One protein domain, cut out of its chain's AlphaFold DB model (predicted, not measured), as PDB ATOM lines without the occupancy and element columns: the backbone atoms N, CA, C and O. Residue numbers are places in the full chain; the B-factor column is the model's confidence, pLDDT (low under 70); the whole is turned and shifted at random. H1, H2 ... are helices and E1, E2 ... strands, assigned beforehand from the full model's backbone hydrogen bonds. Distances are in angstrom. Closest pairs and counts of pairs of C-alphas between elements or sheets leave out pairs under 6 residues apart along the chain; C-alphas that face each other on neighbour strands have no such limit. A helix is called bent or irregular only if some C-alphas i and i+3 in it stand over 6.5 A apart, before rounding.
ATOM      1  N   LEU A   2     -21.613 -28.153  -0.896       41.34
ATOM      2  CA  LEU A   2     -20.527 -28.977  -1.441       41.34
ATOM      3  C   LEU A   2     -20.732 -29.092  -2.956       41.34
ATOM      4  O   LEU A   2     -21.800 -29.516  -3.391       41.34
ATOM      5  N   LYS A   3     -19.742 -28.670  -3.744       51.50
ATOM      6  CA  LYS A   3     -19.732 -28.834  -5.201       51.50
ATOM      7  C   LYS A   3     -18.743 -29.947  -5.538       51.50
ATOM      8  O   LYS A   3     -17.576 -29.851  -5.171       51.50
ATOM      9  N   ILE A   4     -19.222 -31.001  -6.192       51.72
ATOM     10  CA  ILE A   4     -18.377 -32.076  -6.723       51.72
ATOM     11  C   ILE A   4     -17.890 -31.620  -8.095       51.72
ATOM     12  O   ILE A   4     -18.702 -31.253  -8.941       51.72
ATOM     13  N   ILE A   5     -16.575 -31.618  -8.300       56.88
ATOM     14  CA  ILE A   5     -15.967 -31.262  -9.584       56.88
ATOM     15  C   ILE A   5     -15.493 -32.551 -10.213       56.88
ATOM     16  O   ILE A   5     -14.427 -33.077  -9.902       56.88
ATOM     17  N   GLU A   6     -16.348 -33.089 -11.065       55.81
ATOM     18  CA  GLU A   6     -16.038 -34.255 -11.865       55.81
ATOM     19  C   GLU A   6     -15.687 -33.779 -13.270       55.81
ATOM     20  O   GLU A   6     -16.327 -32.878 -13.803       55.81
ATOM     21  N   LYS A   7     -14.698 -34.403 -13.914       52.41
ATOM     22  CA  LYS A   7     -14.238 -33.994 -15.253       52.41
ATOM     23  C   LYS A   7     -15.370 -33.969 -16.300       52.41
ATOM     24  O   LYS A   7     -15.259 -33.252 -17.290       52.41
ATOM     25  N   ARG A   8     -16.440 -34.738 -16.054       48.38
ATOM     26  CA  ARG A   8     -17.665 -34.841 -16.864       48.38
ATOM     27  C   ARG A   8     -18.777 -33.836 -16.506       48.38
ATOM     28  O   ARG A   8     -19.757 -33.775 -17.238       48.38
ATOM     29  N   TYR A   9     -18.649 -33.054 -15.428       47.41
ATOM     30  CA  TYR A   9     -19.687 -32.125 -14.960       47.41
ATOM     31  C   TYR A   9     -19.120 -30.727 -14.629       47.41
ATOM     32  O   TYR A   9     -18.336 -30.568 -13.696       47.41
ATOM     33  N   GLY A  10     -19.593 -29.700 -15.348       59.47
ATOM     34  CA  GLY A  10     -19.359 -28.275 -15.055       59.47
ATOM     35  C   GLY A  10     -18.180 -27.620 -15.787       59.47
ATOM     36  O   GLY A  10     -17.419 -28.276 -16.493       59.47
ATOM     37  N   ASP A  11     -18.018 -26.309 -15.578       64.56
ATOM     38  CA  ASP A  11     -17.055 -25.442 -16.286       64.56
ATOM     39  C   ASP A  11     -15.583 -25.639 -15.856       64.56
ATOM     40  O   ASP A  11     -14.720 -24.860 -16.246       64.56
ATOM     41  N   GLN A  12     -15.282 -26.674 -15.051       78.19
ATOM     42  CA  GLN A  12     -13.944 -26.974 -14.507       78.19
ATOM     43  C   GLN A  12     -13.247 -25.746 -13.894       78.19
ATOM     44  O   GLN A  12     -12.039 -25.570 -14.032       78.19
ATOM     45  N   GLN A  13     -14.018 -24.888 -13.224       85.50
ATOM     46  CA  GLN A  13     -13.542 -23.674 -12.566       85.50
ATOM     47  C   GLN A  13     -14.295 -23.464 -11.254       85.50
ATOM     48  O   GLN A  13     -15.486 -23.774 -11.143       85.50
ATOM     49  N   ILE A  14     -13.611 -22.895 -10.263       88.50
ATOM     50  CA  ILE A  14     -14.238 -22.364  -9.050       88.50
ATOM     51  C   ILE A  14     -13.868 -20.890  -8.972       88.50
ATOM     52  O   ILE A  14     -12.764 -20.555  -8.557       88.50
ATOM     53  N   ILE A  15     -14.780 -20.012  -9.378       91.44
ATOM     54  CA  ILE A  15     -14.530 -18.571  -9.368       91.44
ATOM     55  C   ILE A  15     -14.869 -17.987  -7.997       91.44
ATOM     56  O   ILE A  15     -16.015 -18.065  -7.563       91.44
ATOM     57  N   GLU A  16     -13.886 -17.352  -7.369       91.50
ATOM     58  CA  GLU A  16     -14.026 -16.593  -6.125       91.50
ATOM     59  C   GLU A  16     -13.477 -15.170  -6.297       91.50
ATOM     60  O   GLU A  16     -12.620 -14.912  -7.145       91.50
ATOM     61  N   GLU A  17     -13.964 -14.222  -5.495       93.31
ATOM     62  CA  GLU A  17     -13.447 -12.852  -5.494       93.31
ATOM     63  C   GLU A  17     -12.240 -12.737  -4.551       93.31
ATOM     64  O   GLU A  17     -12.366 -12.835  -3.330       93.31
ATOM     65  N   ILE A  18     -11.057 -12.502  -5.119       89.62
ATOM     66  CA  ILE A  18      -9.805 -12.322  -4.379       89.62
ATOM     67  C   ILE A  18      -9.239 -10.955  -4.745       89.62
ATOM     68  O   ILE A  18      -9.025 -10.655  -5.916       89.62
ATOM     69  N   ASN A  19      -9.013 -10.097  -3.745       88.75
ATOM     70  CA  ASN A  19      -8.505  -8.733  -3.946       88.75
ATOM     71  C   ASN A  19      -9.306  -7.918  -4.991       88.75
ATOM     72  O   ASN A  19      -8.727  -7.156  -5.766       88.75
ATOM     73  N   GLY A  20     -10.632  -8.098  -5.033       90.12
ATOM     74  CA  GLY A  20     -11.517  -7.416  -5.986       90.12
ATOM     75  C   GLY A  20     -11.473  -7.966  -7.417       90.12
ATOM     76  O   GLY A  20     -11.930  -7.294  -8.340       90.12
ATOM     77  N   LYS A  21     -10.896  -9.156  -7.634       93.00
ATOM     78  CA  LYS A  21     -10.814  -9.821  -8.942       93.00
ATOM     79  C   LYS A  21     -11.426 -11.215  -8.892       93.00
ATOM     80  O   LYS A  21     -11.143 -11.992  -7.980       93.00
ATOM     81  N   ALA A  22     -12.206 -11.550  -9.916       94.75
ATOM     82  CA  ALA A  22     -12.666 -12.914 -10.149       94.75
ATOM     83  C   ALA A  22     -11.463 -13.820 -10.450       94.75
ATOM     84  O   ALA A  22     -10.738 -13.586 -11.418       94.75
ATOM     85  N   THR A  23     -11.253 -14.825  -9.604       95.44
ATOM     86  CA  THR A  23     -10.087 -15.711  -9.630       95.44
ATOM     87  C   THR A  23     -10.541 -17.161  -9.571       95.44
ATOM     88  O   THR A  23     -11.320 -17.528  -8.696       95.44
ATOM     89  N   ASP A  24     -10.042 -17.995 -10.479       94.00
ATOM     90  CA  ASP A  24     -10.286 -19.437 -10.446       94.00
ATOM     91  C   ASP A  24      -9.370 -20.120  -9.419       94.00
ATOM     92  O   ASP A  24      -8.146 -20.146  -9.571       94.00
ATOM     93  N   ILE A  25      -9.960 -20.663  -8.355       93.81
ATOM     94  CA  ILE A  25      -9.250 -21.313  -7.246       93.81
ATOM     95  C   ILE A  25      -9.162 -22.835  -7.386       93.81
ATOM     96  O   ILE A  25      -8.580 -23.494  -6.519       93.81
ATOM     97  N   LEU A  26      -9.728 -23.422  -8.448       90.75
ATOM     98  CA  LEU A  26      -9.710 -24.872  -8.638       90.75
ATOM     99  C   LEU A  26      -8.292 -25.480  -8.637       90.75
ATOM    100  O   LEU A  26      -8.123 -26.530  -8.002       90.75
ATOM    101  N   PRO A  27      -7.266 -24.870  -9.268       92.69
ATOM    102  CA  PRO A  27      -5.919 -25.441  -9.279       92.69
ATOM    103  C   PRO A  27      -5.315 -25.576  -7.874       92.69
ATOM    104  O   PRO A  27      -4.732 -26.612  -7.547       92.69
ATOM    105  N   LEU A  28      -5.503 -24.570  -7.008       94.00
ATOM    106  CA  LEU A  28      -5.110 -24.630  -5.596       94.00
ATOM    107  C   LEU A  28      -5.829 -25.776  -4.871       94.00
ATOM    108  O   LEU A  28      -5.173 -26.602  -4.239       94.00
ATOM    109  N   MET A  29      -7.159 -25.841  -4.980       91.12
ATOM    110  CA  MET A  29      -7.974 -26.838  -4.271       91.12
ATOM    111  C   MET A  29      -7.635 -28.267  -4.699       91.12
ATOM    112  O   MET A  29      -7.477 -29.149  -3.856       91.12
ATOM    113  N   THR A  30      -7.466 -28.484  -6.004       89.75
ATOM    114  CA  THR A  30      -7.069 -29.784  -6.556       89.75
ATOM    115  C   THR A  30      -5.672 -30.163  -6.078       89.75
ATOM    116  O   THR A  30      -5.466 -31.292  -5.638       89.75
ATOM    117  N   SER A  31      -4.733 -29.209  -6.076       93.06
ATOM    118  CA  SER A  31      -3.348 -29.477  -5.681       93.06
ATOM    119  C   SER A  31      -3.197 -29.854  -4.206       93.06
ATOM    120  O   SER A  31      -2.314 -30.634  -3.865       93.06
ATOM    121  N   ILE A  32      -4.068 -29.348  -3.327       93.31
ATOM    122  CA  ILE A  32      -4.081 -29.742  -1.910       93.31
ATOM    123  C   ILE A  32      -4.415 -31.232  -1.755       93.31
ATOM    124  O   ILE A  32      -3.845 -31.895  -0.892       93.31
ATOM    125  N   ILE A  33      -5.329 -31.758  -2.572       90.75
ATOM    126  CA  ILE A  33      -5.847 -33.128  -2.438       90.75
ATOM    127  C   ILE A  33      -5.010 -34.126  -3.241       90.75
ATOM    128  O   ILE A  33      -4.763 -35.232  -2.771       90.75
ATOM    129  N   SER A  34      -4.589 -33.752  -4.450       88.19
ATOM    130  CA  SER A  34      -3.902 -34.643  -5.384       88.19
ATOM    131  C   SER A  34      -2.888 -33.864  -6.215       88.19
ATOM    132  O   SER A  34      -3.228 -33.216  -7.208       88.19
ATOM    133  N   SER A  35      -1.621 -33.907  -5.805       90.94
ATOM    134  CA  SER A  35      -0.525 -33.294  -6.553       90.94
ATOM    135  C   SER A  35       0.841 -33.888  -6.240       90.94
ATOM    136  O   SER A  35       1.095 -34.470  -5.189       90.94
ATOM    137  N   CYS A  36       1.746 -33.735  -7.201       90.81
ATOM    138  CA  CYS A  36       3.128 -34.160  -7.079       90.81
ATOM    139  C   CYS A  36       4.008 -33.015  -6.546       90.81
ATOM    140  O   CYS A  36       3.841 -31.875  -6.984       90.81
ATOM    141  N   PRO A  37       5.002 -33.302  -5.681       91.12
ATOM    142  CA  PRO A  37       5.265 -34.581  -5.007       91.12
ATOM    143  C   PRO A  37       4.438 -34.778  -3.725       91.12
ATOM    144  O   PRO A  37       4.444 -35.877  -3.168       91.12
ATOM    145  N   ILE A  38       3.757 -33.730  -3.258       94.56
ATOM    146  CA  ILE A  38       3.143 -33.629  -1.932       94.56
ATOM    147  C   ILE A  38       1.679 -33.230  -2.077       94.56
ATOM    148  O   ILE A  38       1.384 -32.198  -2.671       94.56
ATOM    149  N   ASP A  39       0.800 -33.984  -1.426       94.25
ATOM    150  CA  ASP A  39      -0.608 -33.665  -1.219       94.25
ATOM    151  C   ASP A  39      -1.064 -34.152   0.166       94.25
ATOM    152  O   ASP A  39      -0.323 -34.836   0.876       94.25
ATOM    153  N   ALA A  40      -2.274 -33.767   0.573       94.06
ATOM    154  CA  ALA A  40      -2.817 -34.093   1.888       94.06
ATOM    155  C   ALA A  40      -2.951 -35.609   2.123       94.06
ATOM    156  O   ALA A  40      -2.703 -36.060   3.240       94.06
ATOM    157  N   ASP A  41      -3.282 -36.383   1.082       93.44
ATOM    158  CA  ASP A  41      -3.352 -37.850   1.139       93.44
ATOM    159  C   ASP A  41      -1.996 -38.447   1.537       93.44
ATOM    160  O   ASP A  41      -1.880 -39.152   2.543       93.44
ATOM    161  N   ARG A  42      -0.930 -38.072   0.815       93.50
ATOM    162  CA  ARG A  42       0.427 -38.539   1.117       93.50
ATOM    163  C   ARG A  42       0.939 -38.038   2.453       93.50
ATOM    164  O   ARG A  42       1.645 -38.769   3.138       93.50
ATOM    165  N   MET A  43       0.606 -36.814   2.843       94.31
ATOM    166  CA  MET A  43       1.006 -36.292   4.147       94.31
ATOM    167  C   MET A  43       0.419 -37.109   5.304       94.31
ATOM    168  O   MET A  43       1.134 -37.418   6.260       94.31
ATOM    169  N   ASP A  44      -0.857 -37.488   5.209       94.88
ATOM    170  CA  ASP A  44      -1.526 -38.270   6.246       94.88
ATOM    171  C   ASP A  44      -1.011 -39.711   6.296       94.88
ATOM    172  O   ASP A  44      -0.546 -40.146   7.355       94.88
ATOM    173  N   TYR A  45      -1.019 -40.440   5.168       93.50
ATOM    174  CA  TYR A  45      -0.659 -41.861   5.210       93.50
ATOM    175  C   TYR A  45       0.802 -42.073   5.608       93.50
ATOM    176  O   TYR A  45       1.110 -43.062   6.264       93.50
ATOM    177  N   LEU A  46       1.722 -41.159   5.266       93.62
ATOM    178  CA  LEU A  46       3.134 -41.324   5.628       93.62
ATOM    179  C   LEU A  46       3.328 -41.361   7.145       93.62
ATOM    180  O   LEU A  46       4.053 -42.216   7.660       93.62
ATOM    181  N   LEU A  47       2.663 -40.449   7.855       93.00
ATOM    182  CA  LEU A  47       2.727 -40.362   9.311       93.00
ATOM    183  C   LEU A  47       1.888 -41.461   9.969       93.00
ATOM    184  O   LEU A  47       2.348 -42.095  10.922       93.00
ATOM    185  N   ARG A  48       0.680 -41.712   9.448       94.31
ATOM    186  CA  ARG A  48      -0.233 -42.754   9.932       94.31
ATOM    187  C   ARG A  48       0.406 -44.133   9.829       94.31
ATOM    188  O   ARG A  48       0.500 -44.835  10.832       94.31
ATOM    189  N   ASP A  49       0.894 -44.510   8.657       94.88
ATOM    190  CA  ASP A  49       1.439 -45.844   8.425       94.88
ATOM    191  C   ASP A  49       2.776 -46.023   9.139       94.88
ATOM    192  O   ASP A  49       3.038 -47.098   9.677       94.88
ATOM    193  N   GLY A  50       3.601 -44.973   9.234       91.75
ATOM    194  CA  GLY A  50       4.793 -44.983  10.087       91.75
ATOM    195  C   GLY A  50       4.450 -45.250  11.558       91.75
ATOM    196  O   GLY A  50       5.103 -46.057  12.221       91.75
ATOM    197  N   TYR A  51       3.373 -44.640  12.063       92.50
ATOM    198  CA  TYR A  51       2.883 -44.864  13.423       92.50
ATOM    199  C   TYR A  51       2.327 -46.284  13.626       92.50
ATOM    200  O   TYR A  51       2.789 -46.999  14.515       92.50
ATOM    201  N   PHE A  52       1.370 -46.721  12.799       94.81
ATOM    202  CA  PHE A  52       0.680 -48.007  12.972       94.81
ATOM    203  C   PHE A  52       1.547 -49.223  12.623       94.81
ATOM    204  O   PHE A  52       1.379 -50.279  13.229       94.81
ATOM    205  N   SER A  53       2.499 -49.092  11.694       92.25
ATOM    206  CA  SER A  53       3.464 -50.165  11.407       92.25
ATOM    207  C   SER A  53       4.559 -50.288  12.472       92.25
ATOM    208  O   SER A  53       5.258 -51.301  12.520       92.25
ATOM    209  N   GLY A  54       4.751 -49.258  13.305       90.69
ATOM    210  CA  GLY A  54       5.848 -49.168  14.270       90.69
ATOM    211  C   GLY A  54       7.230 -48.958  13.636       90.69
ATOM    212  O   GLY A  54       8.234 -48.909  14.353       90.69
ATOM    213  N   VAL A  55       7.316 -48.824  12.308       85.75
ATOM    214  CA  VAL A  55       8.571 -48.547  11.607       85.75
ATOM    215  C   VAL A  55       8.789 -47.040  11.583       85.75
ATOM    216  O   VAL A  55       7.990 -46.291  11.032       85.75
ATOM    217  N   LYS A  56       9.916 -46.578  12.138       82.44
ATOM    218  CA  LYS A  56      10.317 -45.158  12.126       82.44
ATOM    219  C   LYS A  56      10.819 -44.706  10.743       82.44
ATOM    220  O   LYS A  56      11.922 -44.186  10.607       82.44
ATOM    221  N   CYS A  57      10.016 -44.933   9.714       78.19
ATOM    222  CA  CYS A  57      10.146 -44.388   8.368       78.19
ATOM    223  C   CYS A  57       8.902 -43.543   8.061       78.19
ATOM    224  O   CYS A  57       7.876 -43.713   8.709       78.19
ATOM    225  N   GLY A  58       8.979 -42.621   7.100       72.81
ATOM    226  CA  GLY A  58       7.846 -41.730   6.813       72.81
ATOM    227  C   GLY A  58       7.781 -40.468   7.688       72.81
ATOM    228  O   GLY A  58       6.832 -39.706   7.573       72.81
ATOM    229  N   ILE A  59       8.792 -40.208   8.529       82.69
ATOM    230  CA  ILE A  59       8.850 -39.005   9.374       82.69
ATOM    231  C   ILE A  59       9.495 -37.856   8.592       82.69
ATOM    232  O   ILE A  59      10.612 -37.994   8.096       82.69
ATOM    233  N   TYR A  60       8.803 -36.723   8.531       92.31
ATOM    234  CA  TYR A  60       9.280 -35.454   7.982       92.31
ATOM    235  C   TYR A  60       8.696 -34.298   8.809       92.31
ATOM    236  O   TYR A  60       7.675 -34.464   9.485       92.31
ATOM    237  N   ASP A  61       9.325 -33.123   8.774       92.62
ATOM    238  CA  ASP A  61       8.809 -31.953   9.489       92.62
ATOM    239  C   ASP A  61       7.698 -31.265   8.679       92.62
ATOM    240  O   ASP A  61       7.935 -30.379   7.851       92.62
ATOM    241  N   TYR A  62       6.454 -31.674   8.933       92.75
ATOM    242  CA  TYR A  62       5.290 -31.067   8.296       92.75
ATOM    243  C   TYR A  62       5.099 -29.595   8.693       92.75
ATOM    244  O   TYR A  62       4.571 -28.832   7.887       92.75
ATOM    245  N   ASN A  63       5.552 -29.153   9.875       94.62
ATOM    246  CA  ASN A  63       5.448 -27.744  10.267       94.62
ATOM    247  C   ASN A  63       6.354 -26.887   9.382       94.62
ATOM    248  O   ASN A  63       5.912 -25.877   8.830       94.62
ATOM    249  N   ARG A  64       7.606 -27.316   9.189       93.88
ATOM    250  CA  ARG A  64       8.552 -26.628   8.304       93.88
ATOM    251  C   ARG A  64       8.080 -26.645   6.850       93.88
ATOM    252  O   ARG A  64       8.170 -25.620   6.170       93.88
ATOM    253  N   LEU A  65       7.509 -27.762   6.397       95.25
ATOM    254  CA  LEU A  65       6.894 -27.857   5.075       95.25
ATOM    255  C   LEU A  65       5.727 -26.868   4.920       95.25
ATOM    256  O   LEU A  65       5.713 -26.103   3.954       95.25
ATOM    257  N   PHE A  66       4.801 -26.800   5.883       95.81
ATOM    258  CA  PHE A  66       3.683 -25.850   5.856       95.81
ATOM    259  C   PHE A  66       4.144 -24.394   5.834       95.81
ATOM    260  O   PHE A  66       3.571 -23.587   5.108       95.81
ATOM    261  N   MET A  67       5.230 -24.051   6.533       96.31
ATOM    262  CA  MET A  67       5.813 -22.706   6.461       96.31
ATOM    263  C   MET A  67       6.331 -22.338   5.063       96.31
ATOM    264  O   MET A  67       6.555 -21.152   4.792       96.31
ATOM    265  N   SER A  68       6.569 -23.317   4.188       94.94
ATOM    266  CA  SER A  68       7.019 -23.092   2.812       94.94
ATOM    267  C   SER A  68       5.882 -22.964   1.798       94.94
ATOM    268  O   SER A  68       6.107 -22.374   0.742       94.94
ATOM    269  N   ILE A  69       4.688 -23.459   2.128       95.88
ATOM    270  CA  ILE A  69       3.512 -23.434   1.255       95.88
ATOM    271  C   ILE A  69       2.936 -22.019   1.200       95.88
ATOM    272  O   ILE A  69       2.710 -21.381   2.229       95.88
ATOM    273  N   VAL A  70       2.694 -21.522  -0.010       95.81
ATOM    274  CA  VAL A  70       2.086 -20.213  -0.266       95.81
ATOM    275  C   VAL A  70       1.135 -20.291  -1.464       95.81
ATOM    276  O   VAL A  70       1.426 -21.000  -2.427       95.81
ATOM    277  N   PRO A  71       0.005 -19.568  -1.449       95.88
ATOM    278  CA  PRO A  71      -0.806 -19.393  -2.645       95.88
ATOM    279  C   PRO A  71      -0.151 -18.369  -3.584       95.88
ATOM    280  O   PRO A  71       0.418 -17.376  -3.123       95.88
ATOM    281  N   VAL A  72      -0.246 -18.582  -4.898       95.38
ATOM    282  CA  VAL A  72       0.224 -17.626  -5.917       95.38
ATOM    283  C   VAL A  72      -0.840 -17.401  -6.984       95.38
ATOM    284  O   VAL A  72      -1.463 -18.350  -7.455       95.38
ATOM    285  N   GLU A  73      -1.054 -16.141  -7.355       94.50
ATOM    286  CA  GLU A  73      -1.984 -15.751  -8.418       94.50
ATOM    287  C   GLU A  73      -1.213 -15.585  -9.735       94.50
ATOM    288  O   GLU A  73      -0.245 -14.827  -9.807       94.50
ATOM    289  N   GLU A  74      -1.641 -16.284 -10.782       92.94
ATOM    290  CA  GLU A  74      -1.074 -16.192 -12.127       92.94
ATOM    291  C   GLU A  74      -2.208 -16.309 -13.154       92.94
ATOM    292  O   GLU A  74      -2.969 -17.272 -13.146       92.94
ATOM    293  N   GLN A  75      -2.335 -15.315 -14.042       92.00
ATOM    294  CA  GLN A  75      -3.312 -15.322 -15.144       92.00
ATOM    295  C   GLN A  75      -4.776 -15.549 -14.698       92.00
ATOM    296  O   GLN A  75      -5.529 -16.261 -15.357       92.00
ATOM    297  N   GLY A  76      -5.189 -14.943 -13.577       92.88
ATOM    298  CA  GLY A  76      -6.559 -15.066 -13.054       92.88
ATOM    299  C   GLY A  76      -6.862 -16.412 -12.389       92.88
ATOM    300  O   GLY A  76      -8.025 -16.722 -12.140       92.88
ATOM    301  N   LYS A  77      -5.829 -17.210 -12.098       94.81
ATOM    302  CA  LYS A  77      -5.918 -18.489 -11.390       94.81
ATOM    303  C   LYS A  77      -5.069 -18.466 -10.124       94.81
ATOM    304  O   LYS A  77      -4.006 -17.843 -10.101       94.81
ATOM    305  N   LEU A  78      -5.520 -19.174  -9.092       95.88
ATOM    306  CA  LEU A  78      -4.799 -19.350  -7.837       95.88
ATOM    307  C   LEU A  78      -4.188 -20.754  -7.773       95.88
ATOM    308  O   LEU A  78      -4.900 -21.752  -7.886       95.88
ATOM    309  N   TYR A  79      -2.879 -20.826  -7.545       96.50
ATOM    310  CA  TYR A  79      -2.114 -22.073  -7.489       96.50
ATOM    311  C   TYR A  79      -1.480 -22.289  -6.117       96.50
ATOM    312  O   TYR A  79      -1.138 -21.336  -5.411       96.50
ATOM    313  N   LEU A  80      -1.259 -23.558  -5.776       97.25
ATOM    314  CA  LEU A  80      -0.373 -23.941  -4.682       97.25
ATOM    315  C   LEU A  80       1.081 -23.754  -5.128       97.25
ATOM    316  O   LEU A  80       1.480 -24.265  -6.177       97.25
ATOM    317  N   ALA A  81       1.888 -23.072  -4.323       97.12
ATOM    318  CA  ALA A  81       3.318 -22.958  -4.552       97.12
ATOM    319  C   ALA A  81       4.129 -23.278  -3.299       97.12
ATOM    320  O   ALA A  81       3.684 -23.074  -2.170       97.12
ATOM    321  N   TYR A  82       5.365 -23.710  -3.514       96.94
ATOM    322  CA  TYR A  82       6.368 -23.830  -2.464       96.94
ATOM    323  C   TYR A  82       7.412 -22.729  -2.624       96.94
ATOM    324  O   TYR A  82       7.891 -22.464  -3.725       96.94
ATOM    325  N   LYS A  83       7.807 -22.085  -1.527       95.94
ATOM    326  CA  LYS A  83       8.987 -21.212  -1.525       95.94
ATOM    327  C   LYS A  83      10.239 -22.047  -1.775       95.94
ATOM    328  O   LYS A  83      10.395 -23.104  -1.171       95.94
ATOM    329  N   GLU A  84      11.179 -21.524  -2.559       94.38
ATOM    330  CA  GLU A  84      12.484 -22.164  -2.797       94.38
ATOM    331  C   GLU A  84      13.231 -22.511  -1.495       94.38
ATOM    332  O   GLU A  84      13.874 -23.550  -1.399       94.38
ATOM    333  N   SER A  85      13.065 -21.710  -0.436       93.06
ATOM    334  CA  SER A  85      13.624 -21.999   0.895       93.06
ATOM    335  C   SER A  85      13.074 -23.272   1.561       93.06
ATOM    336  O   SER A  85      13.570 -23.667   2.611       93.06
ATOM    337  N   GLY A  86      12.006 -23.863   1.017       94.38
ATOM    338  CA  GLY A  86      11.380 -25.101   1.483       94.38
ATOM    339  C   GLY A  86      11.811 -26.354   0.722       94.38
ATOM    340  O   GLY A  86      11.284 -27.423   1.014       94.38
ATOM    341  N   ILE A  87      12.743 -26.255  -0.233       95.25
ATOM    342  CA  ILE A  87      13.204 -27.409  -1.025       95.25
ATOM    343  C   ILE A  87      13.713 -28.546  -0.133       95.25
ATOM    344  O   ILE A  87      13.385 -29.699  -0.394       95.25
ATOM    345  N   ASP A  88      14.433 -28.238   0.947       94.56
ATOM    346  CA  ASP A  88      14.903 -29.262   1.888       94.56
ATOM    347  C   ASP A  88      13.735 -30.023   2.531       94.56
ATOM    348  O   ASP A  88      13.797 -31.238   2.681       94.56
ATOM    349  N   SER A  89      12.630 -29.340   2.849       95.94
ATOM    350  CA  SER A  89      11.425 -29.986   3.383       95.94
ATOM    351  C   SER A  89      10.719 -30.849   2.336       95.94
ATOM    352  O   SER A  89      10.190 -31.907   2.671       95.94
ATOM    353  N   ILE A  90      10.747 -30.444   1.060       95.44
ATOM    354  CA  ILE A  90      10.269 -31.281  -0.050       95.44
ATOM    355  C   ILE A  90      11.146 -32.537  -0.179       95.44
ATOM    356  O   ILE A  90      10.630 -33.643  -0.337       95.44
ATOM    357  N   ALA A  91      12.467 -32.388  -0.077       94.75
ATOM    358  CA  ALA A  91      13.413 -33.496  -0.139       94.75
ATOM    359  C   ALA A  91      13.249 -34.471   1.039       94.75
ATOM    360  O   ALA A  91      13.219 -35.685   0.827       94.75
ATOM    361  N   GLU A  92      13.086 -33.959   2.263       95.25
ATOM    362  CA  GLU A  92      12.775 -34.760   3.453       95.25
ATOM    363  C   GLU A  92      11.488 -35.567   3.255       95.25
ATOM    364  O   GLU A  92      11.479 -36.772   3.503       95.25
ATOM    365  N   PHE A  93      10.429 -34.942   2.733       95.81
ATOM    366  CA  PHE A  93       9.173 -35.623   2.424       95.81
ATOM    367  C   PHE A  93       9.355 -36.756   1.402       95.81
ATOM    368  O   PHE A  93       8.899 -37.882   1.613       95.81
ATOM    369  N   ILE A  94      10.061 -36.488   0.299       94.56
ATOM    370  CA  ILE A  94      10.361 -37.493  -0.731       94.56
ATOM    371  C   ILE A  94      11.156 -38.662  -0.131       94.56
ATOM    372  O   ILE A  94      10.849 -39.829  -0.387       94.56
ATOM    373  N   GLY A  95      12.160 -38.363   0.698       93.44
ATOM    374  CA  GLY A  95      12.968 -39.366   1.390       93.44
ATOM    375  C   GLY A  95      12.151 -40.208   2.373       93.44
ATOM    376  O   GLY A  95      12.296 -41.438   2.410       93.44
ATOM    377  N   ALA A  96      11.254 -39.567   3.123       94.38
ATOM    378  CA  ALA A  96      10.323 -40.207   4.042       94.38
ATOM    379  C   ALA A  96       9.410 -41.194   3.299       94.38
ATOM    380  O   ALA A  96       9.343 -42.370   3.676       94.38
ATOM    381  N   ARG A  97       8.810 -40.761   2.182       94.38
ATOM    382  CA  ARG A  97       7.995 -41.616   1.312       94.38
ATOM    383  C   ARG A  97       8.785 -42.783   0.748       94.38
ATOM    384  O   ARG A  97       8.372 -43.930   0.904       94.38
ATOM    385  N   SER A  98       9.948 -42.527   0.161       92.81
ATOM    386  CA  SER A  98      10.750 -43.597  -0.435       92.81
ATOM    387  C   SER A  98      11.196 -44.641   0.600       92.81
ATOM    388  O   SER A  98      11.291 -45.836   0.302       92.81
ATOM    389  N   SER A  99      11.432 -44.213   1.844       92.75
ATOM    390  CA  SER A  99      11.741 -45.113   2.959       92.75
ATOM    391  C   SER A  99      10.549 -45.990   3.338       92.75
ATOM    392  O   SER A  99      10.727 -47.198   3.496       92.75
ATOM    393  N   LEU A 100       9.345 -45.411   3.429       94.06
ATOM    394  CA  LEU A 100       8.117 -46.150   3.733       94.06
ATOM    395  C   LEU A 100       7.796 -47.186   2.649       94.06
ATOM    396  O   LEU A 100       7.552 -48.353   2.959       94.06
ATOM    397  N   PHE A 101       7.913 -46.805   1.372       94.06
ATOM    398  CA  PHE A 101       7.765 -47.735   0.251       94.06
ATOM    399  C   PHE A 101       8.748 -48.903   0.347       94.06
ATOM    400  O   PHE A 101       8.350 -50.058   0.217       94.06
ATOM    401  N   SER A 102      10.027 -48.637   0.622       91.19
ATOM    402  CA  SER A 102      11.044 -49.692   0.674       91.19
ATOM    403  C   SER A 102      10.881 -50.650   1.860       91.19
ATOM    404  O   SER A 102      11.131 -51.849   1.709       91.19
ATOM    405  N   GLN A 103      10.498 -50.131   3.030       91.62
ATOM    406  CA  GLN A 103      10.492 -50.888   4.287       91.62
ATOM    407  C   GLN A 103       9.142 -51.536   4.603       91.62
ATOM    408  O   GLN A 103       9.130 -52.626   5.170       91.62
ATOM    409  N   VAL A 104       8.030 -50.905   4.214       93.94
ATOM    410  CA  VAL A 104       6.673 -51.348   4.564       93.94
ATOM    411  C   VAL A 104       5.945 -51.880   3.332       93.94
ATOM    412  O   VAL A 104       5.679 -53.080   3.242       93.94
ATOM    413  N   TYR A 105       5.675 -51.034   2.335       95.00
ATOM    414  CA  TYR A 105       4.830 -51.430   1.197       95.00
ATOM    415  C   TYR A 105       5.477 -52.493   0.307       95.00
ATOM    416  O   TYR A 105       4.817 -53.419  -0.162       95.00
ATOM    417  N   TYR A 106       6.791 -52.406   0.102       95.88
ATOM    418  CA  TYR A 106       7.561 -53.379  -0.671       95.88
ATOM    419  C   TYR A 106       8.262 -54.407   0.206       95.88
ATOM    420  O   TYR A 106       9.194 -55.065  -0.265       95.88
ATOM    421  N   LEU A 253       4.163 -35.935 -12.008       92.56
ATOM    422  CA  LEU A 253       4.596 -34.531 -12.134       92.56
ATOM    423  C   LEU A 253       3.969 -33.795 -13.334       92.56
ATOM    424  O   LEU A 253       3.734 -32.596 -13.284       92.56
ATOM    425  N   ASP A 254       3.654 -34.502 -14.411       89.62
ATOM    426  CA  ASP A 254       2.997 -33.946 -15.600       89.62
ATOM    427  C   ASP A 254       1.530 -33.554 -15.375       89.62
ATOM    428  O   ASP A 254       0.949 -32.855 -16.200       89.62
ATOM    429  N   LYS A 255       0.925 -34.018 -14.278       89.12
ATOM    430  CA  LYS A 255      -0.467 -33.724 -13.920       89.12
ATOM    431  C   LYS A 255      -0.585 -32.652 -12.843       89.12
ATOM    432  O   LYS A 255      -1.702 -32.277 -12.504       89.12
ATOM    433  N   THR A 256       0.531 -32.203 -12.262       91.50
ATOM    434  CA  THR A 256       0.488 -31.188 -11.213       91.50
ATOM    435  C   THR A 256       0.547 -29.779 -11.786       91.50
ATOM    436  O   THR A 256       1.309 -29.490 -12.703       91.50
ATOM    437  N   GLU A 257      -0.237 -28.886 -11.189       93.06
ATOM    438  CA  GLU A 257      -0.185 -27.445 -11.447       93.06
ATOM    439  C   GLU A 257       0.590 -26.690 -10.352       93.06
ATOM    440  O   GLU A 257       0.607 -25.457 -10.330       93.06
ATOM    441  N   VAL A 258       1.247 -27.423  -9.446       95.69
ATOM    442  CA  VAL A 258       2.061 -26.863  -8.367       95.69
ATOM    443  C   VAL A 258       3.209 -26.032  -8.934       95.69
ATOM    444  O   VAL A 258       3.869 -26.393  -9.916       95.69
ATOM    445  N   LYS A 259       3.474 -24.910  -8.266       96.69
ATOM    446  CA  LYS A 259       4.538 -23.974  -8.623       96.69
ATOM    447  C   LYS A 259       5.670 -23.984  -7.592       96.69
ATOM    448  O   LYS A 259       5.498 -24.364  -6.433       96.69
ATOM    449  N   LEU A 260       6.832 -23.498  -8.003       96.62
ATOM    450  CA  LEU A 260       7.940 -23.138  -7.132       96.62
ATOM    451  C   LEU A 260       8.166 -21.630  -7.226       96.62
ATOM    452  O   LEU A 260       8.263 -21.069  -8.318       96.62
ATOM    453  N   LEU A 261       8.249 -20.974  -6.075       95.56
ATOM    454  CA  LEU A 261       8.525 -19.552  -5.966       95.56
ATOM    455  C   LEU A 261      10.032 -19.351  -5.766       95.56
ATOM    456  O   LEU A 261      10.551 -19.522  -4.657       95.56
ATOM    457  N   VAL A 262      10.723 -19.012  -6.854       93.44
ATOM    458  CA  VAL A 262      12.186 -18.898  -6.945       93.44
ATOM    459  C   VAL A 262      12.609 -17.446  -6.751       93.44
ATOM    460  O   VAL A 262      11.936 -16.542  -7.240       93.44
ATOM    461  N   LYS A 263      13.712 -17.196  -6.040       88.94
ATOM    462  CA  LYS A 263      14.261 -15.837  -5.906       88.94
ATOM    463  C   LYS A 263      15.326 -15.564  -6.958       88.94
ATOM    464  O   LYS A 263      16.294 -16.308  -7.083       88.94
ATOM    465  N   ASP A 264      15.192 -14.444  -7.661       85.56
ATOM    466  CA  ASP A 264      16.272 -13.920  -8.492       85.56
ATOM    467  C   ASP A 264      17.374 -13.257  -7.636       85.56
ATOM    468  O   ASP A 264      17.205 -12.973  -6.447       85.56
ATOM    469  N   LEU A 265      18.521 -12.954  -8.258       85.94
ATOM    470  CA  LEU A 265      19.648 -12.265  -7.602       85.94
ATOM    471  C   LEU A 265      19.292 -10.858  -7.079       85.94
ATOM    472  O   LEU A 265      20.067 -10.260  -6.337       85.94
ATOM    473  N   LYS A 266      18.135 -10.313  -7.472       88.38
ATOM    474  CA  LYS A 266      17.601  -9.019  -7.031       88.38
ATOM    475  C   LYS A 266      16.524  -9.180  -5.949       88.38
ATOM    476  O   LYS A 266      15.839  -8.206  -5.645       88.38
ATOM    477  N   ASN A 267      16.381 -10.370  -5.354       83.62
ATOM    478  CA  ASN A 267      15.364 -10.720  -4.354       83.62
ATOM    479  C   ASN A 267      13.911 -10.595  -4.838       83.62
ATOM    480  O   ASN A 267      12.996 -10.469  -4.021       83.62
ATOM    481  N   ARG A 268      13.670 -10.646  -6.148       89.31
ATOM    482  CA  ARG A 268      12.317 -10.720  -6.701       89.31
ATOM    483  C   ARG A 268      11.914 -12.175  -6.837       89.31
ATOM    484  O   ARG A 268      12.734 -13.022  -7.183       89.31
ATOM    485  N   TYR A 269      10.649 -12.446  -6.559       91.00
ATOM    486  CA  TYR A 269      10.097 -13.775  -6.727       91.00
ATOM    487  C   TYR A 269       9.635 -13.990  -8.164       91.00
ATOM    488  O   TYR A 269       8.944 -13.149  -8.738       91.00
ATOM    489  N   GLU A 270      10.004 -15.137  -8.710       93.94
ATOM    490  CA  GLU A 270       9.560 -15.664  -9.989       93.94
ATOM    491  C   GLU A 270       8.746 -16.935  -9.719       93.94
ATOM    492  O   GLU A 270       9.167 -17.802  -8.948       93.94
ATOM    493  N   ILE A 271       7.561 -17.031 -10.323       96.06
ATOM    494  CA  ILE A 271       6.705 -18.216 -10.242       96.06
ATOM    495  C   ILE A 271       7.131 -19.150 -11.372       96.06
ATOM    496  O   ILE A 271       7.111 -18.751 -12.532       96.06
ATOM    497  N   LYS A 272       7.510 -20.386 -11.042       95.88
ATOM    498  CA  LYS A 272       7.868 -21.405 -12.035       95.88
ATOM    499  C   LYS A 272       7.022 -22.657 -11.870       95.88
ATOM    500  O   LYS A 272       6.807 -23.081 -10.734       95.88
ATOM    501  N   PRO A 273       6.558 -23.293 -12.954       95.69
ATOM    502  CA  PRO A 273       6.038 -24.654 -12.888       95.69
ATOM    503  C   PRO A 273       7.067 -25.603 -12.269       95.69
ATOM    504  O   PRO A 273       8.260 -25.520 -12.570       95.69
ATOM    505  N   LEU A 274       6.620 -26.531 -11.419       94.75
ATOM    506  CA  LEU A 274       7.539 -27.441 -10.732       94.75
ATOM    507  C   LEU A 274       8.366 -28.293 -11.712       94.75
ATOM    508  O   LEU A 274       9.548 -28.527 -11.475       94.75
ATOM    509  N   ILE A 275       7.766 -28.690 -12.840       94.81
ATOM    510  CA  ILE A 275       8.421 -29.460 -13.910       94.81
ATOM    511  C   ILE A 275       9.609 -28.729 -14.556       94.81
ATOM    512  O   ILE A 275      10.523 -29.369 -15.066       94.81
ATOM    513  N   GLU A 276       9.642 -27.397 -14.486       95.25
ATOM    514  CA  GLU A 276      10.736 -26.578 -15.020       95.25
ATOM    515  C   GLU A 276      11.874 -26.377 -14.006       95.25
ATOM    516  O   GLU A 276      12.928 -25.848 -14.349       95.25
ATOM    517  N   CYS A 277      11.702 -26.829 -12.760       95.31
ATOM    518  CA  CYS A 277      12.646 -26.613 -11.658       95.31
ATOM    519  C   CYS A 277      13.657 -27.765 -11.495       95.31
ATOM    520  O   CYS A 277      14.120 -28.066 -10.387       95.31
ATOM    521  N   GLY A 278      13.997 -28.441 -12.597       94.38
ATOM    522  CA  GLY A 278      14.922 -29.577 -12.606       94.38
ATOM    523  C   GLY A 278      16.337 -29.215 -12.141       94.38
ATOM    524  O   GLY A 278      16.996 -30.034 -11.504       94.38
ATOM    525  N   ASP A 279      16.780 -27.972 -12.359       93.25
ATOM    526  CA  ASP A 279      18.063 -27.447 -11.866       93.25
ATOM    527  C   ASP A 279      18.210 -27.564 -10.340       93.25
ATOM    528  O   ASP A 279      19.327 -27.682  -9.837       93.25
ATOM    529  N   LYS A 280      17.089 -27.574  -9.608       93.62
ATOM    530  CA  LYS A 280      17.063 -27.680  -8.142       93.62
ATOM    531  C   LYS A 280      16.627 -29.051  -7.651       93.62
ATOM    532  O   LYS A 280      17.103 -29.506  -6.610       93.62
ATOM    533  N   LEU A 281      15.709 -29.694  -8.373       95.00
ATOM    534  CA  LEU A 281      14.994 -30.875  -7.891       95.00
ATOM    535  C   LEU A 281      15.505 -32.206  -8.460       95.00
ATOM    536  O   LEU A 281      15.264 -33.237  -7.835       95.00
ATOM    537  N   ASN A 282      16.258 -32.217  -9.570       95.19
ATOM    538  CA  ASN A 282      16.756 -33.464 -10.182       95.19
ATOM    539  C   ASN A 282      17.610 -34.301  -9.219       95.19
ATOM    540  O   ASN A 282      17.584 -35.526  -9.267       95.19
ATOM    541  N   GLN A 283      18.326 -33.658  -8.293       93.44
ATOM    542  CA  GLN A 283      19.117 -34.352  -7.269       93.44
ATOM    543  C   GLN A 283      18.275 -35.220  -6.316       93.44
ATOM    544  O   GLN A 283      18.803 -36.144  -5.703       93.44
TER     545      GLN A 283
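This is residues 2 to 106 and 253 to 283 of the 323 residues of the protein "Deoxyguanosinetriphosphate triphosphohydrolase" of Klebsiella pneumoniae (UniProt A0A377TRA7). A small four-stranded sheet, E3 E4 E5 E6, is curled like part of a barrel, and from one end of it helices reach away: H1 lies beside E4, H2 runs on in nearly the same direction, and the long H4 leaves the end of E4 and meets H2 with its far half, residues 96 to 104. The hairpin of E1 and E2 sits at the other end near the start of E4, residues 6 to 11 of the tail before it stick out, and the short H3 and H5 lie near the root of H4. The printed part has 136 residues with five named helices and six named strands, in the order E1 E2 H1 H2 H3 E3 E4 H4 E5 E6 H5; the class is mixed, helices and strands. The larger sheet is mixed, the pair E1 and E2 antiparallel. The whole is compact, with a radius of gyration of the C-alphas of 16.6 A and spans of 49 by 44 by 25 A.

The larger sheet runs E3, residues 69 to 74, E4, residues 77 to 83, E5, residues 259 to 263, and E6, residues 269 to 273; it is strongly twisted, with E3 and E6 as edge strands. E3 and E4 are an antiparallel hairpin, with N 72 and O 79 2.9 A apart. E4 and E5 are parallel, with N 261 and O 82 at 2.8 A, and E5 and E6 are an antiparallel hairpin, with N 260 and O 272 at 2.8 A. H1, residues 26 to 33, is on the sheet at a height of 4.6 A but over none of its strands; its closest C-alphas to E4 are those of Leu 28 and Tyr 79, 4.4 A. H3, residues 62 to 68, and H4, residues 84 to 105, only graze the sheet, with residues 65 to 68 and 84 to 90. H3 and H4 touch, opposite ways at a shallow tilt of 32 degrees, closest at the C-alphas of Ser 68 and Gly 86, 5.0 A, with H4 residues 84 to 90 alone. H2, residues 40 to 53, touches H4 at a steep tilt of 45 degrees, the same way, closest at the C-alphas of Leu 46 and Arg 97, 6.5 A. H1 and H2 only just touch, only at the corner, with 3 pairs of C-alphas within 8 A. H5, residues 278 to 283, is close to H4 but not clearly touching, and is apart from H3. E1, residues 15 to 18, and E2, residues 21 to 24, are an antiparallel hairpin, with N 16 and O 23 at 2.9 A; the closest C-alphas of E2 and E4 are those of Asp 24 and Lys 77, 4.6 A. Every O i to N i+4 pair is within hydrogen-bond range in H3, against 3 of 4 in H1, 9 of 10 in H2, 15 of 18 in H4 and 1 of 2 in H5.

E4, 18.1 A long, begins at C-alpha 77 (-5.918, -18.489, -11.390), and E3 is 15.9 A. E5 and E6 are 13.0 A and 13.1 A, E1 and E2 9.3 A and 9.7 A. H4, 30.5 A, ends at C-alpha 105 (4.830, -51.430, 1.197); H2 is 19.7 A, H1 11.0 A, H3 9.8 A and H5 8.3 A. H4 and H5 are irregular: C-alphas 85 and 88 are 7.4 A apart, and C-alphas 280 and 283 are 7.0 A apart. H5 ends at C-alpha 283 (19.117, -34.352, -7.269).

The two C-alphas farthest apart, those of Gly 20 and Tyr 106, are 50.0 A apart. Residues 107 to 252 are not printed, and C-alphas 106 and 253 are 22.3 A apart across the cut. Of the links that are printed whole, none is long. The mean pLDDT of the printed part is 89.7, and residues 2 to 11 are under 70.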